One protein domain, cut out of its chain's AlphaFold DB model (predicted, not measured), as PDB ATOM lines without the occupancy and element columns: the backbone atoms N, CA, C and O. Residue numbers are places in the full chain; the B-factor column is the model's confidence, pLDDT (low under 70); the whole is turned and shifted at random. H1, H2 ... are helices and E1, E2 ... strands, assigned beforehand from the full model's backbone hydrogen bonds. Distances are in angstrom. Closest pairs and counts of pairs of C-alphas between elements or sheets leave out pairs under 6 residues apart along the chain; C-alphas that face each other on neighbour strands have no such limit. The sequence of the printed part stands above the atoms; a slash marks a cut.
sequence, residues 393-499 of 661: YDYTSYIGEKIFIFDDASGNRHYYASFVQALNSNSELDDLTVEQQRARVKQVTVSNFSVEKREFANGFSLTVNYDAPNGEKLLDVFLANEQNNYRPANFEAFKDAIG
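Overview. This is residues 393 to 499 of the 661 residues of the protein "PDxFFG protein" of Mycoplasma nasistruthionis (UniProt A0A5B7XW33). A long, strongly twisted sheet of five strands curls like part of a barrel; the long strands E3, E4 and E5 make one arm of it, and the bend in E3 leads to the short hairpin of E1 and E2. H4 packs on E2 on one face, H2 packs on the E1 and E2 part on the other, and H3 lies at the far end from the E3 to E4 turn. The printed part has 107 residues, with four named helices and five named strands in the order H1 E1 E2 H2 H3 E3 E4 E5 H4; the sheet runs E2 E1 E3 E4 E5, all antiparallel. The class is mixed, helices and strands; the whole is compact, with a radius of gyration of the C-alphas of 14.7 A, yet elongated, spanning 46 by 27 by 22 A.

Arrangement. H1, residues 395 to 398, only grazes the sheet; its closest C-alphas to E3, residues 441 to 454, are those of Thr 396 and Phe 449, 7.0 A. E1, residues 402 to 407, and E2, residues 413 to 416, form a hairpin, with N 414 and O 406 at 2.8 A. H2, residues 419 to 425, has a height over the sheet of 8.9 A and runs slantwise to the strands, at 39 degrees to E1 on the local plane; its closest C-alphas to E2 are Ala 422 and Tyr 416, 5.7 A. H3, residues 434 to 440, only grazes the sheet and is close but not clearly touching H2, the closest C-alphas being Leu 423 and Gln 437, 8.0 A. E2, H2, H3 and E3 make a split strand-helix-strand unit, two strands of one sheet joined through helices, with E1 between them in the sheet; its crossover is right-handed. E3 bends by 79 degrees at residue 445: residues 441 to 445 pair with E1, N 405 and O 442 at 2.8 A, and residues 445 to 454 with E4, residues 459 to 467, N 450 and O 463 at 2.9 A. E5, residues 473 to 481, completes a meander, E3 E4 E5, each strand the antiparallel neighbour of the one before; N 462 and O 478 are 3.0 A apart. H4, residues 491 to 497, is on the sheet, closest to E2 at the C-alphas of Tyr 416 and Ala 497, 4.5 A; with H2 on the other face, this gives three layers, helices on both faces of a sheet. In H2, H3 and H4 every O i to N i+4 pair is within hydrogen-bond range; H1 is too short for one.

Along the chain. H1 begins at C-alpha 395, (-6.400, 20.697, 87.587), and is 5.6 A long from first to last C-alpha; E1 is 16.8 A, E2 10.4 A, H2 10.1 A and H3 9.9 A. E3 is 31.1 A and ends at C-alpha 454, (2.622, 4.574, 83.004). E4 is 26.8 A, E5 26.5 A, and H4 9.7 A, ending at C-alpha 497, (-14.082, 17.706, 97.778).

Size, cuts and confidence. The two C-alphas farthest apart are those of Thr 433 and Glu 455, 46.3 A. The printed part has no cut, and no link is long. Mean pLDDT of the printed part is 91.8, with residue 456 under 70.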
ATOM      1  N   TYR A 393     -10.447  18.753  83.857       95.19
ATOM      2  CA  TYR A 393      -9.855  19.782  83.018       95.19
ATOM      3  C   TYR A 393      -9.398  20.972  83.857       95.19
ATOM      4  O   TYR A 393     -10.199  21.555  84.580       95.19
ATOM      5  N   ASP A 394      -8.135  21.363  83.675       93.81
ATOM      6  CA  ASP A 394      -7.496  22.470  84.381       93.81
ATOM      7  C   ASP A 394      -7.273  22.223  85.878       93.81
ATOM      8  O   ASP A 394      -7.534  23.074  86.729       93.81
ATOM      9  N   TYR A 395      -6.719  21.052  86.203       94.00
ATOM     10  CA  TYR A 395      -6.400  20.697  87.587       94.00
ATOM     11  C   TYR A 395      -5.442  21.703  88.249       94.00
ATOM     12  O   TYR A 395      -5.458  21.892  89.461       94.00
ATOM     13  N   THR A 396      -4.615  22.394  87.458       92.50
ATOM     14  CA  THR A 396      -3.659  23.406  87.927       92.50
ATOM     15  C   THR A 396      -4.316  24.595  88.619       92.50
ATOM     16  O   THR A 396      -3.688  25.201  89.486       92.50
ATOM     17  N   SER A 397      -5.572  24.911  88.288       90.81
ATOM     18  CA  SER A 397      -6.327  25.988  88.942       90.81
ATOM     19  C   SER A 397      -6.711  25.675  90.390       90.81
ATOM     20  O   SER A 397      -7.084  26.586  91.119       90.81
ATOM     21  N   TYR A 398      -6.573  24.418  90.818       93.00
ATOM     22  CA  TYR A 398      -6.913  23.962  92.166       93.00
ATOM     23  C   TYR A 398      -5.700  23.858  93.104       93.00
ATOM     24  O   TYR A 398      -5.807  23.373  94.231       93.00
ATOM     25  N   ILE A 399      -4.518  24.300  92.663       93.25
ATOM     26  CA  ILE A 399      -3.354  24.427  93.549       93.25
ATOM     27  C   ILE A 399      -3.641  25.522  94.584       93.25
ATOM     28  O   ILE A 399      -4.002  26.643  94.235       93.25
ATOM     29  N   GLY A 400      -3.443  25.203  95.861       93.56
ATOM     30  CA  GLY A 400      -3.761  26.068  96.996       93.56
ATOM     31  C   GLY A 400      -5.137  25.814  97.617       93.56
ATOM     32  O   GLY A 400      -5.413  26.362  98.686       93.56
ATOM     33  N   GLU A 401      -5.972  24.970  97.005       94.88
ATOM     34  CA  GLU A 401      -7.276  24.611  97.565       94.88
ATOM     35  C   GLU A 401      -7.141  23.724  98.803       94.88
ATOM     36  O   GLU A 401      -6.206  22.926  98.941       94.88
ATOM     37  N   LYS A 402      -8.088  23.883  99.730       96.56
ATOM     38  CA  LYS A 402      -8.107  23.164 101.008       96.56
ATOM     39  C   LYS A 402      -9.178  22.092 100.992       96.56
ATOM     40  O   LYS A 402     -10.333  22.389 100.712       96.56
ATOM     41  N   ILE A 403      -8.805  20.885 101.397       97.25
ATOM     42  CA  ILE A 403      -9.726  19.755 101.540       97.25
ATOM     43  C   ILE A 403      -9.512  19.051 102.880       97.25
ATOM     44  O   ILE A 403      -8.532  19.301 103.592       97.25
ATOM     45  N   PHE A 404     -10.431  18.157 103.223       97.12
ATOM     46  CA  PHE A 404     -10.358  17.315 104.409       97.12
ATOM     47  C   PHE A 404     -10.224  15.853 103.992       97.12
ATOM     48  O   PHE A 404     -11.018  15.361 103.193       97.12
ATOM     49  N   ILE A 405      -9.221  15.173 104.540       96.12
ATOM     50  CA  ILE A 405      -8.924  13.765 104.275       96.12
ATOM     51  C   ILE A 405      -9.206  12.948 105.530       96.12
ATOM     52  O   ILE A 405      -8.834  13.344 106.639       96.12
ATOM     53  N   PHE A 406      -9.842  11.800 105.344       94.19
ATOM     54  CA  PHE A 406     -10.111  10.828 106.393       94.19
ATOM     55  C   PHE A 406      -9.772   9.425 105.897       94.19
ATOM     56  O   PHE A 406     -10.269   9.009 104.855       94.19
ATOM     57  N   ASP A 407      -8.952   8.704 106.656       91.62
ATOM     58  CA  ASP A 407      -8.663   7.296 106.400       91.62
ATOM     59  C   ASP A 407      -9.523   6.443 107.355       91.62
ATOM     60  O   ASP A 407      -9.451   6.590 108.587       91.62
ATOM     61  N   ASP A 408     -10.375   5.588 106.783       88.50
ATOM     62  CA  ASP A 408     -11.268   4.719 107.551       88.50
ATOM     63  C   ASP A 408     -10.503   3.588 108.259       88.50
ATOM     64  O   ASP A 408      -9.302   3.380 108.057       88.50
ATOM     65  N   ALA A 409     -11.191   2.829 109.115       85.06
ATOM     66  CA  ALA A 409     -10.580   1.710 109.841       85.06
ATOM     67  C   ALA A 409      -9.999   0.605 108.930       85.06
ATOM     68  O   ALA A 409      -9.145  -0.165 109.375       85.06
ATOM     69  N   SER A 410     -10.443   0.525 107.673       84.88
ATOM     70  CA  SER A 410      -9.935  -0.415 106.663       84.88
ATOM     71  C   SER A 410      -8.758   0.158 105.863       84.88
ATOM     72  O   SER A 410      -8.176  -0.549 105.042       84.88
ATOM     73  N   GLY A 411      -8.387   1.417 106.106       84.00
ATOM     74  CA  GLY A 411      -7.335   2.128 105.392       84.00
ATOM     75  C   GLY A 411      -7.780   2.734 104.061       84.00
ATOM     76  O   GLY A 411      -6.916   3.150 103.288       84.00
ATOM     77  N   ASN A 412      -9.084   2.800 103.763       88.19
ATOM     78  CA  ASN A 412      -9.551   3.511 102.573       88.19
ATOM     79  C   ASN A 412      -9.581   5.012 102.841       88.19
ATOM     80  O   ASN A 412     -10.078   5.472 103.870       88.19
ATOM     81  N   ARG A 413      -9.086   5.768 101.864       91.88
ATOM     82  CA  ARG A 413      -9.040   7.224 101.918       91.88
ATOM     83  C   ARG A 413     -10.312   7.855 101.377       91.88
ATOM     84  O   ARG A 413     -10.714   7.572 100.248       91.88
ATOM     85  N   HIS A 414     -10.859   8.791 102.140       93.69
ATOM     86  CA  HIS A 414     -12.046   9.572 101.821       93.69
ATOM     87  C   HIS A 414     -11.732  11.069 101.799       93.69
ATOM     88  O   HIS A 414     -10.903  11.551 102.576       93.69
ATOM     89  N   TYR A 415     -12.423  11.807 100.932       95.88
ATOM     90  CA  TYR A 415     -12.204  13.236 100.699       95.88
ATOM     91  C   TYR A 415     -13.486  14.025 100.955       95.88
ATOM     92  O   TYR A 415     -14.569  13.607 100.548       95.88
ATOM     93  N   TYR A 416     -13.359  15.185 101.596       96.12
ATOM     94  CA  TYR A 416     -14.489  16.041 101.954       96.12
ATOM     95  C   TYR A 416     -14.160  17.518 101.750       96.12
ATOM     96  O   TYR A 416     -13.046  17.966 102.034       96.12
ATOM     97  N   ALA A 417     -15.158  18.296 101.330       95.12
ATOM     98  CA  ALA A 417     -15.034  19.747 101.182       95.12
ATOM     99  C   ALA A 417     -15.019  20.467 102.541       95.12
ATOM    100  O   ALA A 417     -14.533  21.589 102.671       95.12
ATOM    101  N   SER A 418     -15.555  19.829 103.588       95.38
ATOM    102  CA  SER A 418     -15.562  20.390 104.938       95.38
ATOM    103  C   SER A 418     -15.421  19.327 106.022       95.38
ATOM    104  O   SER A 418     -15.838  18.181 105.861       95.38
ATOM    105  N   PHE A 419     -14.911  19.750 107.179       93.88
ATOM    106  CA  PHE A 419     -14.870  18.924 108.385       93.88
ATOM    107  C   PHE A 419     -16.262  18.404 108.786       93.88
ATOM    108  O   PHE A 419     -16.401  17.245 109.149       93.88
ATOM    109  N   VAL A 420     -17.305  19.235 108.676       92.44
ATOM    110  CA  VAL A 420     -18.683  18.851 109.037       92.44
ATOM    111  C   VAL A 420     -19.218  17.762 108.110       92.44
ATOM    112  O   VAL A 420     -19.855  16.819 108.572       92.44
ATOM    113  N   GLN A 421     -18.930  17.858 106.809       93.25
ATOM    114  CA  GLN A 421     -19.305  16.823 105.849       93.25
ATOM    115  C   GLN A 421     -18.627  15.487 106.181       93.25
ATOM    116  O   GLN A 421     -19.288  14.453 106.127       93.25
ATOM    117  N   ALA A 422     -17.347  15.515 106.568       92.88
ATOM    118  CA  ALA A 422     -16.628  14.320 107.002       92.88
ATOM    119  C   ALA A 422     -17.294  13.672 108.225       92.88
ATOM    120  O   ALA A 422     -17.507  12.467 108.224       92.88
ATOM    121  N   LEU A 423     -17.693  14.456 109.234       91.38
ATOM    122  CA  LEU A 423     -18.395  13.919 110.405       91.38
ATOM    123  C   LEU A 423     -19.735  13.276 110.026       91.38
ATOM    124  O   LEU A 423     -19.951  12.104 110.300       91.38
ATOM    125  N   ASN A 424     -20.590  14.005 109.305       89.50
ATOM    126  CA  ASN A 424     -21.933  13.529 108.953       89.50
ATOM    127  C   ASN A 424     -21.934  12.277 108.062       89.50
ATOM    128  O   ASN A 424     -22.943  11.579 107.993       89.50
ATOM    129  N   SER A 425     -20.843  12.034 107.334       87.94
ATOM    130  CA  SER A 425     -20.740  10.915 106.393       87.94
ATOM    131  C   SER A 425     -20.123   9.661 107.017       87.94
ATOM    132  O   SER A 425     -20.208   8.597 106.411       87.94
ATOM    133  N   ASN A 426     -19.502   9.757 108.200       89.56
ATOM    134  CA  ASN A 426     -18.755   8.655 108.810       89.56
ATOM    135  C   ASN A 426     -19.182   8.459 110.263       89.56
ATOM    136  O   ASN A 426     -18.645   9.095 111.168       89.56
ATOM    137  N   SER A 427     -20.080   7.501 110.492       86.75
ATOM    138  CA  SER A 427     -20.602   7.206 111.832       86.75
ATOM    139  C   SER A 427     -19.523   6.786 112.837       86.75
ATOM    140  O   SER A 427     -19.696   6.943 114.037       86.75
ATOM    141  N   GLU A 428     -18.372   6.279 112.375       88.06
ATOM    142  CA  GLU A 428     -17.236   5.958 113.256       88.06
ATOM    143  C   GLU A 428     -16.573   7.191 113.900       88.06
ATOM    144  O   GLU A 428     -15.716   7.052 114.776       88.06
ATOM    145  N   LEU A 429     -16.942   8.397 113.465       88.94
ATOM    146  CA  LEU A 429     -16.497   9.655 114.055       88.94
ATOM    147  C   LEU A 429     -17.464  10.182 115.124       88.94
ATOM    148  O   LEU A 429     -17.060  11.053 115.899       88.94
ATOM    149  N   ASP A 430     -18.694   9.664 115.197       87.38
ATOM    150  CA  ASP A 430     -19.757  10.186 116.070       87.38
ATOM    151  C   ASP A 430     -19.435  10.001 117.559       87.38
ATOM    152  O   ASP A 430     -19.679  10.894 118.369       87.38
ATOM    153  N   ASP A 431     -18.819   8.869 117.908       86.94
ATOM    154  CA  ASP A 431     -18.492   8.505 119.292       86.94
ATOM    155  C   ASP A 431     -17.188   9.149 119.810       86.94
ATOM    156  O   ASP A 431     -16.800   8.961 120.967       86.94
ATOM    157  N   LEU A 432     -16.477   9.898 118.961       90.06
ATOM    158  CA  LEU A 432     -15.180  10.496 119.281       90.06
ATOM    159  C   LEU A 432     -15.321  11.916 119.841       90.06
ATOM    160  O   LEU A 432     -16.194  12.689 119.449       90.06
ATOM    161  N   THR A 433     -14.395  12.321 120.715       92.44
ATOM    162  CA  THR A 433     -14.300  13.731 121.126       92.44
ATOM    163  C   THR A 433     -13.862  14.607 119.950       92.44
ATOM    164  O   THR A 433     -13.195  14.144 119.028       92.44
ATOM    165  N   VAL A 434     -14.151  15.912 119.995       88.06
ATOM    166  CA  VAL A 434     -13.746  16.858 118.932       88.06
ATOM    167  C   VAL A 434     -12.233  16.826 118.668       88.06
ATOM    168  O   VAL A 434     -11.792  16.956 117.529       88.06
ATOM    169  N   GLU A 435     -11.421  16.637 119.706       88.50
ATOM    170  CA  GLU A 435      -9.963  16.525 119.587       88.50
ATOM    171  C   GLU A 435      -9.555  15.249 118.838       88.50
ATOM    172  O   GLU A 435      -8.713  15.299 117.941       88.50
ATOM    173  N   GLN A 436     -10.203  14.122 119.141       90.25
ATOM    174  CA  GLN A 436      -9.994  12.850 118.448       90.25
ATOM    175  C   GLN A 436     -10.487  12.908 116.995       90.25
ATOM    176  O   GLN A 436      -9.792  12.444 116.092       90.25
ATOM    177  N   GLN A 437     -11.634  13.541 116.747       91.12
ATOM    178  CA  GLN A 437     -12.157  13.777 115.400       91.12
ATOM    179  C   GLN A 437     -11.172  14.602 114.561       91.12
ATOM    180  O   GLN A 437     -10.874  14.240 113.427       91.12
ATOM    181  N   ARG A 438     -10.603  15.679 115.123       87.62
ATOM    182  CA  ARG A 438      -9.589  16.512 114.448       87.62
ATOM    183  C   ARG A 438      -8.261  15.800 114.220       87.62
ATOM    184  O   ARG A 438      -7.536  16.171 113.305       87.62
ATOM    185  N   ALA A 439      -7.932  14.802 115.036       87.62
ATOM    186  CA  ALA A 439      -6.760  13.963 114.810       87.62
ATOM    187  C   ALA A 439      -6.973  12.970 113.653       87.62
ATOM    188  O   ALA A 439      -6.019  12.660 112.941       87.62
ATOM    189  N   ARG A 440      -8.210  12.486 113.450       90.75
ATOM    190  CA  ARG A 440      -8.554  11.551 112.364       90.75
ATOM    191  C   ARG A 440      -8.868  12.236 111.035       90.75
ATOM    192  O   ARG A 440      -8.523  11.694 109.992       90.75
ATOM    193  N   VAL A 441      -9.501  13.408 111.059       94.62
ATOM    194  CA  VAL A 441      -9.839  14.179 109.854       94.62
ATOM    195  C   VAL A 441      -8.799  15.278 109.650       94.62
ATOM    196  O   VAL A 441      -8.809  16.307 110.329       94.62
ATOM    197  N   LYS A 442      -7.898  15.065 108.692       93.56
ATOM    198  CA  LYS A 442      -6.787  15.972 108.399       93.56
ATOM    199  C   LYS A 442      -7.221  17.039 107.399       93.56
ATOM    200  O   LYS A 442      -7.597  16.721 106.277       93.56
ATOM    201  N   GLN A 443      -7.117  18.310 107.778       95.88
ATOM    202  CA  GLN A 443      -7.188  19.403 106.808       95.88
ATOM    203  C   GLN A 443      -5.854  19.498 106.070       95.88
ATOM    204  O   GLN A 443      -4.804  19.582 106.710       95.88
ATOM    205  N   VAL A 444      -5.890  19.544 104.744       96.69
ATOM    206  CA  VAL A 444      -4.697  19.626 103.898       96.69
ATOM    207  C   VAL A 444      -4.882  20.674 102.806       96.69
ATOM    208  O   VAL A 444      -6.010  21.004 102.442       96.69
ATOM    209  N   THR A 445      -3.779  21.218 102.297       97.81
ATOM    210  CA  THR A 445      -3.769  22.153 101.163       97.81
ATOM    211  C   THR A 445      -3.092  21.491  99.979       97.81
ATOM    212  O   THR A 445      -2.001  20.947 100.134       97.81
ATOM    213  N   VAL A 446      -3.704  21.538  98.802       97.31
ATOM    214  CA  VAL A 446      -3.110  20.999  97.577       97.31
ATOM    215  C   VAL A 446      -1.909  21.843  97.181       97.31
ATOM    216  O   VAL A 446      -2.045  23.031  96.900       97.31
ATOM    217  N   SER A 447      -0.727  21.241  97.152       96.75
ATOM    218  CA  SER A 447       0.522  21.953  96.884       96.75
ATOM    219  C   SER A 447       0.996  21.787  95.449       96.75
ATOM    220  O   SER A 447       1.543  22.726  94.872       96.75
ATOM    221  N   ASN A 448       0.774  20.616  94.847       96.94
ATOM    222  CA  ASN A 448       1.162  20.360  93.466       96.94
ATOM    223  C   ASN A 448       0.431  19.159  92.851       96.94
ATOM    224  O   ASN A 448       0.084  18.205  93.547       96.94
ATOM    225  N   PHE A 449       0.333  19.159  91.523       97.00
ATOM    226  CA  PHE A 449      -0.132  18.036  90.713       97.00
ATOM    227  C   PHE A 449       0.957  17.570  89.737       97.00
ATOM    228  O   PHE A 449       1.733  18.379  89.230       97.00
ATOM    229  N   SER A 450       0.985  16.278  89.420       95.56
ATOM    230  CA  SER A 450       1.821  15.728  88.347       95.56
ATOM    231  C   SER A 450       1.081  14.621  87.613       95.56
ATOM    232  O   SER A 450       0.518  13.738  88.254       95.56
ATOM    233  N   VAL A 451       1.094  14.656  86.280       95.38
ATOM    234  CA  VAL A 451       0.570  13.576  85.438       95.38
ATOM    235  C   VAL A 451       1.738  12.823  84.822       95.38
ATOM    236  O   VAL A 451       2.607  13.415  84.186       95.38
ATOM    237  N   GLU A 452       1.735  11.505  84.987       94.12
ATOM    238  CA  GLU A 452       2.749  10.613  84.427       94.12
ATOM    239  C   GLU A 452       2.090   9.538  83.566       94.12
ATOM    240  O   GLU A 452       1.124   8.895  83.986       94.12
ATOM    241  N   LYS A 453       2.647   9.302  82.373       92.75
ATOM    242  CA  LYS A 453       2.309   8.128  81.564       92.75
ATOM    243  C   LYS A 453       2.967   6.894  82.185       92.75
ATOM    244  O   LYS A 453       4.166   6.886  82.460       92.75
ATOM    245  N   ARG A 454       2.186   5.842  82.407       87.19
ATOM    246  CA  ARG A 454       2.622   4.574  83.004       87.19
ATOM    247  C   ARG A 454       2.724   3.521  81.907       87.19
ATOM    248  O   ARG A 454       1.748   2.829  81.629       87.19
ATOM    249  N   GLU A 455       3.904   3.388  81.301       78.88
ATOM    250  CA  GLU A 455       4.118   2.471  80.167       78.88
ATOM    251  C   GLU A 455       3.751   1.016  80.491       78.88
ATOM    252  O   GLU A 455       3.066   0.369  79.712       78.88
ATOM    253  N   PHE A 456       4.111   0.518  81.677       69.88
ATOM    254  CA  PHE A 456       3.811  -0.864  82.080       69.88
ATOM    255  C   PHE A 456       2.326  -1.143  82.344       69.88
ATOM    256  O   PHE A 456       1.921  -2.302  82.355       69.88
ATOM    257  N   ALA A 457       1.524  -0.104  82.585       70.12
ATOM    258  CA  ALA A 457       0.104  -0.229  82.907       70.12
ATOM    259  C   ALA A 457      -0.812   0.226  81.759       70.12
ATOM    260  O   ALA A 457      -2.023   0.268  81.961       70.12
ATOM    261  N   ASN A 458      -0.248   0.605  80.600       80.06
ATOM    262  CA  ASN A 458      -0.970   1.238  79.488       80.06
ATOM    263  C   ASN A 458      -1.957   2.317  79.973       80.06
ATOM    264  O   ASN A 458      -3.135   2.334  79.617       80.06
ATOM    265  N   GLY A 459      -1.476   3.202  80.846       91.81
ATOM    266  CA  GLY A 459      -2.335   4.146  81.552       91.81
ATOM    267  C   GLY A 459      -1.629   5.429  81.956       91.81
ATOM    268  O   GLY A 459      -0.485   5.690  81.582       91.81
ATOM    269  N   PHE A 460      -2.324   6.222  82.757       95.44
ATOM    270  CA  PHE A 460      -1.860   7.496  83.287       95.44
ATOM    271  C   PHE A 460      -2.076   7.531  84.794       95.44
ATOM    272  O   PHE A 460      -2.991   6.897  85.316       95.44
ATOM    273  N   SER A 461      -1.243   8.275  85.510       95.25
ATOM    274  CA  SER A 461      -1.471   8.546  86.927       95.25
ATOM    275  C   SER A 461      -1.432  10.034  87.207       95.25
ATOM    276  O   SER A 461      -0.474  10.690  86.794       95.25
ATOM    277  N   LEU A 462      -2.417  10.527  87.954       97.38
ATOM    278  CA  LEU A 462      -2.376  11.845  88.575       97.38
ATOM    279  C   LEU A 462      -1.878  11.699  90.010       97.38
ATOM    280  O   LEU A 462      -2.540  11.089  90.848       97.38
ATOM    281  N   THR A 463      -0.724  12.283  90.284       97.44
ATOM    282  CA  THR A 463      -0.173  12.426  91.627       97.44
ATOM    283  C   THR A 463      -0.591  13.776  92.193       97.44
ATOM    284  O   THR A 463      -0.313  14.812  91.583       97.44
ATOM    285  N   VAL A 464      -1.207  13.772  93.371       97.88
ATOM    286  CA  VAL A 464      -1.582  14.977  94.119       97.88
ATOM    287  C   VAL A 464      -0.721  15.058  95.369       97.88
ATOM    288  O   VAL A 464      -0.643  14.103  96.135       97.88
ATOM    289  N   ASN A 465      -0.051  16.188  95.560       97.81
ATOM    290  CA  ASN A 465       0.739  16.469  96.753       97.81
ATOM    291  C   ASN A 465      -0.037  17.429  97.646       97.81
ATOM    292  O   ASN A 465      -0.623  18.396  97.152       97.81
ATOM    293  N   TYR A 466       0.016  17.191  98.952       97.19
ATOM    294  CA  TYR A 466      -0.635  18.037  99.939       97.19
ATOM    295  C   TYR A 466       0.322  18.465 101.048       97.19
ATOM    296  O   TYR A 466       1.166  17.687 101.493       97.19
ATOM    297  N   ASP A 467       0.116  19.684 101.539       97.19
ATOM    298  CA  ASP A 467       0.758  20.224 102.731       97.19
ATOM    299  C   ASP A 467      -0.272  20.334 103.866       97.19
ATOM    300  O   ASP A 467      -1.313  20.991 103.737       97.19
ATOM    301  N   ALA A 468       0.008  19.690 104.997       93.94
ATOM    302  CA  ALA A 468      -0.802  19.797 106.204       93.94
ATOM    303  C   ALA A 468      -0.321  20.961 107.103       93.94
ATOM    304  O   ALA A 468       0.864  21.309 107.094       93.94
ATOM    305  N   PRO A 469      -1.195  21.557 107.943       91.06
ATOM    306  CA  PRO A 469      -0.832  22.676 108.823       91.06
ATOM    307  C   PRO A 469       0.306  22.390 109.813       91.06
ATOM    308  O   PRO A 469       0.974  23.312 110.269       91.06
ATOM    309  N   ASN A 470       0.524  21.119 110.158       89.31
ATOM    310  CA  ASN A 470       1.604  20.654 111.033       89.31
ATOM    311  C   ASN A 470       2.949  20.461 110.293       89.31
ATOM    312  O   ASN A 470       3.920  20.038 110.918       89.31
ATOM    313  N   GLY A 471       3.013  20.742 108.987       90.50
ATOM    314  CA  GLY A 471       4.190  20.531 108.138       90.50
ATOM    315  C   GLY A 471       4.330  19.112 107.571       90.50
ATOM    316  O   GLY A 471       5.292  18.851 106.849       90.50
ATOM    317  N   GLU A 472       3.401  18.198 107.874       92.19
ATOM    318  CA  GLU A 472       3.335  16.872 107.250       92.19
ATOM    319  C   GLU A 472       3.036  17.019 105.751       92.19
ATOM    320  O   GLU A 472       2.167  17.798 105.351       92.19
ATOM    321  N   LYS A 473       3.754  16.256 104.922       94.50
ATOM    322  CA  LYS A 473       3.497  16.160 103.485       94.50
ATOM    323  C   LYS A 473       2.797  14.850 103.183       94.50
ATOM    324  O   LYS A 473       3.263  13.792 103.600       94.50
ATOM    325  N   LEU A 474       1.703  14.939 102.445       94.00
ATOM    326  CA  LEU A 474       0.891  13.800 102.037       94.00
ATOM    327  C   LEU A 474       0.885  13.712 100.514       94.00
ATOM    328  O   LEU A 474       1.096  14.706  99.817       94.00
ATOM    329  N   LEU A 475       0.646  12.511 100.005       94.62
ATOM    330  CA  LEU A 475       0.583  12.249  98.578       94.62
ATOM    331  C   LEU A 475      -0.501  11.213  98.296       94.62
ATOM    332  O   LEU A 475      -0.605  10.228  99.027       94.62
ATOM    333  N   ASP A 476      -1.246  11.441  97.219       94.69
ATOM    334  CA  ASP A 476      -2.203  10.502  96.641       94.69
ATOM    335  C   ASP A 476      -1.913  10.272  95.159       94.69
ATOM    336  O   ASP A 476      -1.380  11.144  94.467       94.69
ATOM    337  N   VAL A 477      -2.255   9.076  94.673       95.12
ATOM    338  CA  VAL A 477      -2.068   8.675  93.274       95.12
ATOM    339  C   VAL A 477      -3.362   8.092  92.727       95.12
ATOM    340  O   VAL A 477      -3.809   7.030  93.155       95.12
ATOM    341  N   PHE A 478      -3.922   8.751  91.719       95.56
ATOM    342  CA  PHE A 478      -5.079   8.274  90.970       95.56
ATOM    343  C   PHE A 478      -4.603   7.585  89.694       95.56
ATOM    344  O   PHE A 478      -4.170   8.244  88.749       95.56
ATOM    345  N   LEU A 479      -4.650   6.251  89.674       94.00
ATOM    346  CA  LEU A 479      -4.268   5.442  88.515       94.00
ATOM    347  C   LEU A 479      -5.458   5.257  87.568       94.00
ATOM    348  O   LEU A 479      -6.498   4.753  87.981       94.00
ATOM    349  N   ALA A 480      -5.285   5.603  86.295       94.31
ATOM    350  CA  ALA A 480      -6.272   5.434  85.234       94.31
ATOM    351  C   ALA A 480      -5.714   4.524  84.134       94.31
ATOM    352  O   ALA A 480      -4.671   4.825  83.550       94.31
ATOM    353  N   ASN A 481      -6.387   3.415  83.846       93.25
ATOM    354  CA  ASN A 481      -5.978   2.462  82.816       93.25
ATOM    355  C   ASN A 481      -7.187   1.696  82.259       93.25
ATOM    356  O   ASN A 481      -8.309   1.840  82.736       93.25
ATOM    357  N   GLU A 482      -6.962   0.845  81.261       89.00
ATOM    358  CA  GLU A 482      -8.038   0.032  80.682       89.00
ATOM    359  C   GLU A 482      -8.698  -0.910  81.707       89.00
ATOM    360  O   GLU A 482      -9.898  -1.146  81.625       89.00
ATOM    361  N   GLN A 483      -7.958  -1.404  82.709       87.12
ATOM    362  CA  GLN A 483      -8.489  -2.350  83.705       87.12
ATOM    363  C   GLN A 483      -9.576  -1.730  84.585       87.12
ATOM    364  O   GLN A 483     -10.502  -2.427  84.991       87.12
ATOM    365  N   ASN A 484      -9.471  -0.433  84.876       85.69
ATOM    366  CA  ASN A 484     -10.495   0.312  85.605       85.69
ATOM    367  C   ASN A 484     -11.348   1.202  84.697       85.69
ATOM    368  O   ASN A 484     -11.989   2.126  85.191       85.69
ATOM    369  N   ASN A 485     -11.348   0.961  83.381       87.19
ATOM    370  CA  ASN A 485     -12.048   1.789  82.394       87.19
ATOM    371  C   ASN A 485     -11.729   3.290  82.529       87.19
ATOM    372  O   ASN A 485     -12.593   4.137  82.308       87.19
ATOM    373  N   TYR A 486     -10.493   3.616  82.916       88.50
ATOM    374  CA  TYR A 486     -10.021   4.969  83.208       88.50
ATOM    375  C   TYR A 486     -10.844   5.691  84.288       88.50
ATOM    376  O   TYR A 486     -11.026   6.907  84.237       88.50
ATOM    377  N   ARG A 487     -11.316   4.952  85.297       87.06
ATOM    378  CA  ARG A 487     -12.032   5.472  86.473       87.06
ATOM    379  C   ARG A 487     -11.252   5.142  87.747       87.06
ATOM    380  O   ARG A 487     -11.459   4.088  88.348       87.06
ATOM    381  N   PRO A 488     -10.310   6.003  88.164       90.06
ATOM    382  CA  PRO A 488      -9.568   5.780  89.395       90.06
ATOM    383  C   PRO A 488     -10.508   5.799  90.606       90.06
ATOM    384  O   PRO A 488     -11.397   6.648  90.703       90.06
ATOM    385  N   ALA A 489     -10.283   4.889  91.553       87.06
ATOM    386  CA  ALA A 489     -11.066   4.824  92.781       87.06
ATOM    387  C   ALA A 489     -11.009   6.156  93.552       87.06
ATOM    388  O   ALA A 489      -9.964   6.806  93.615       87.06
ATOM    389  N   ASN A 490     -12.142   6.557  94.131       88.56
ATOM    390  CA  ASN A 490     -12.323   7.782  94.922       88.56
ATOM    391  C   ASN A 490     -11.982   9.102  94.198       88.56
ATOM    392  O   ASN A 490     -11.979  10.156  94.831       88.56
ATOM    393  N   PHE A 491     -11.744   9.084  92.881       93.12
ATOM    394  CA  PHE A 491     -11.389  10.288  92.128       93.12
ATOM    395  C   PHE A 491     -12.548  11.282  92.013       93.12
ATOM    396  O   PHE A 491     -12.338  12.481  92.167       93.12
ATOM    397  N   GLU A 492     -13.779  10.797  91.825       89.62
ATOM    398  CA  GLU A 492     -14.973  11.656  91.862       89.62
ATOM    399  C   GLU A 492     -15.135  12.330  93.228       89.62
ATOM    400  O   GLU A 492     -15.310  13.540  93.293       89.62
ATOM    401  N   ALA A 493     -14.971  11.579  94.324       90.25
ATOM    402  CA  ALA A 493     -15.042  12.140  95.672       90.25
ATOM    403  C   ALA A 493     -13.953  13.202  95.913       90.25
ATOM    404  O   ALA A 493     -14.209  14.216  96.559       90.25
ATOM    405  N   PHE A 494     -12.750  13.005  95.363       95.62
ATOM    406  CA  PHE A 494     -11.690  14.012  95.387       95.62
ATOM    407  C   PHE A 494     -12.065  15.276  94.593       95.62
ATOM    408  O   PHE A 494     -11.910  16.382  95.116       95.62
ATOM    409  N   LYS A 495     -12.587  15.131  93.366       94.56
ATOM    410  CA  LYS A 495     -13.070  16.255  92.542       94.56
ATOM    411  C   LYS A 495     -14.193  17.028  93.243       94.56
ATOM    412  O   LYS A 495     -14.157  18.257  93.276       94.56
ATOM    413  N   ASP A 496     -15.132  16.328  93.870       91.38
ATOM    414  CA  ASP A 496     -16.208  16.945  94.648       91.38
ATOM    415  C   ASP A 496     -15.645  17.707  95.863       91.38
ATOM    416  O   ASP A 496     -16.023  18.851  96.122       91.38
ATOM    417  N   ALA A 497     -14.695  17.109  96.590       95.19
ATOM    418  CA  ALA A 497     -14.082  17.706  97.778       95.19
ATOM    419  C   ALA A 497     -13.271  18.972  97.476       95.19
ATOM    420  O   ALA A 497     -13.290  19.908  98.274       95.19
ATOM    421  N   ILE A 498     -12.568  19.012  96.341       94.88
ATOM    422  CA  ILE A 498     -11.762  20.169  95.921       94.88
ATOM    423  C   ILE A 498     -12.601  21.278  95.264       94.88
ATOM    424  O   ILE A 498     -12.078  22.341  94.941       94.88
ATOM    425  N   GLY A 499     -13.905  21.050  95.072       92.69
ATOM    426  CA  GLY A 499     -14.822  22.029  94.490       92.69
ATOM    427  C   GLY A 499     -14.812  22.067  92.960       92.69
ATOM    428  O   GLY A 499     -15.121  23.105  92.372       92.69
TER     429      GLY A 499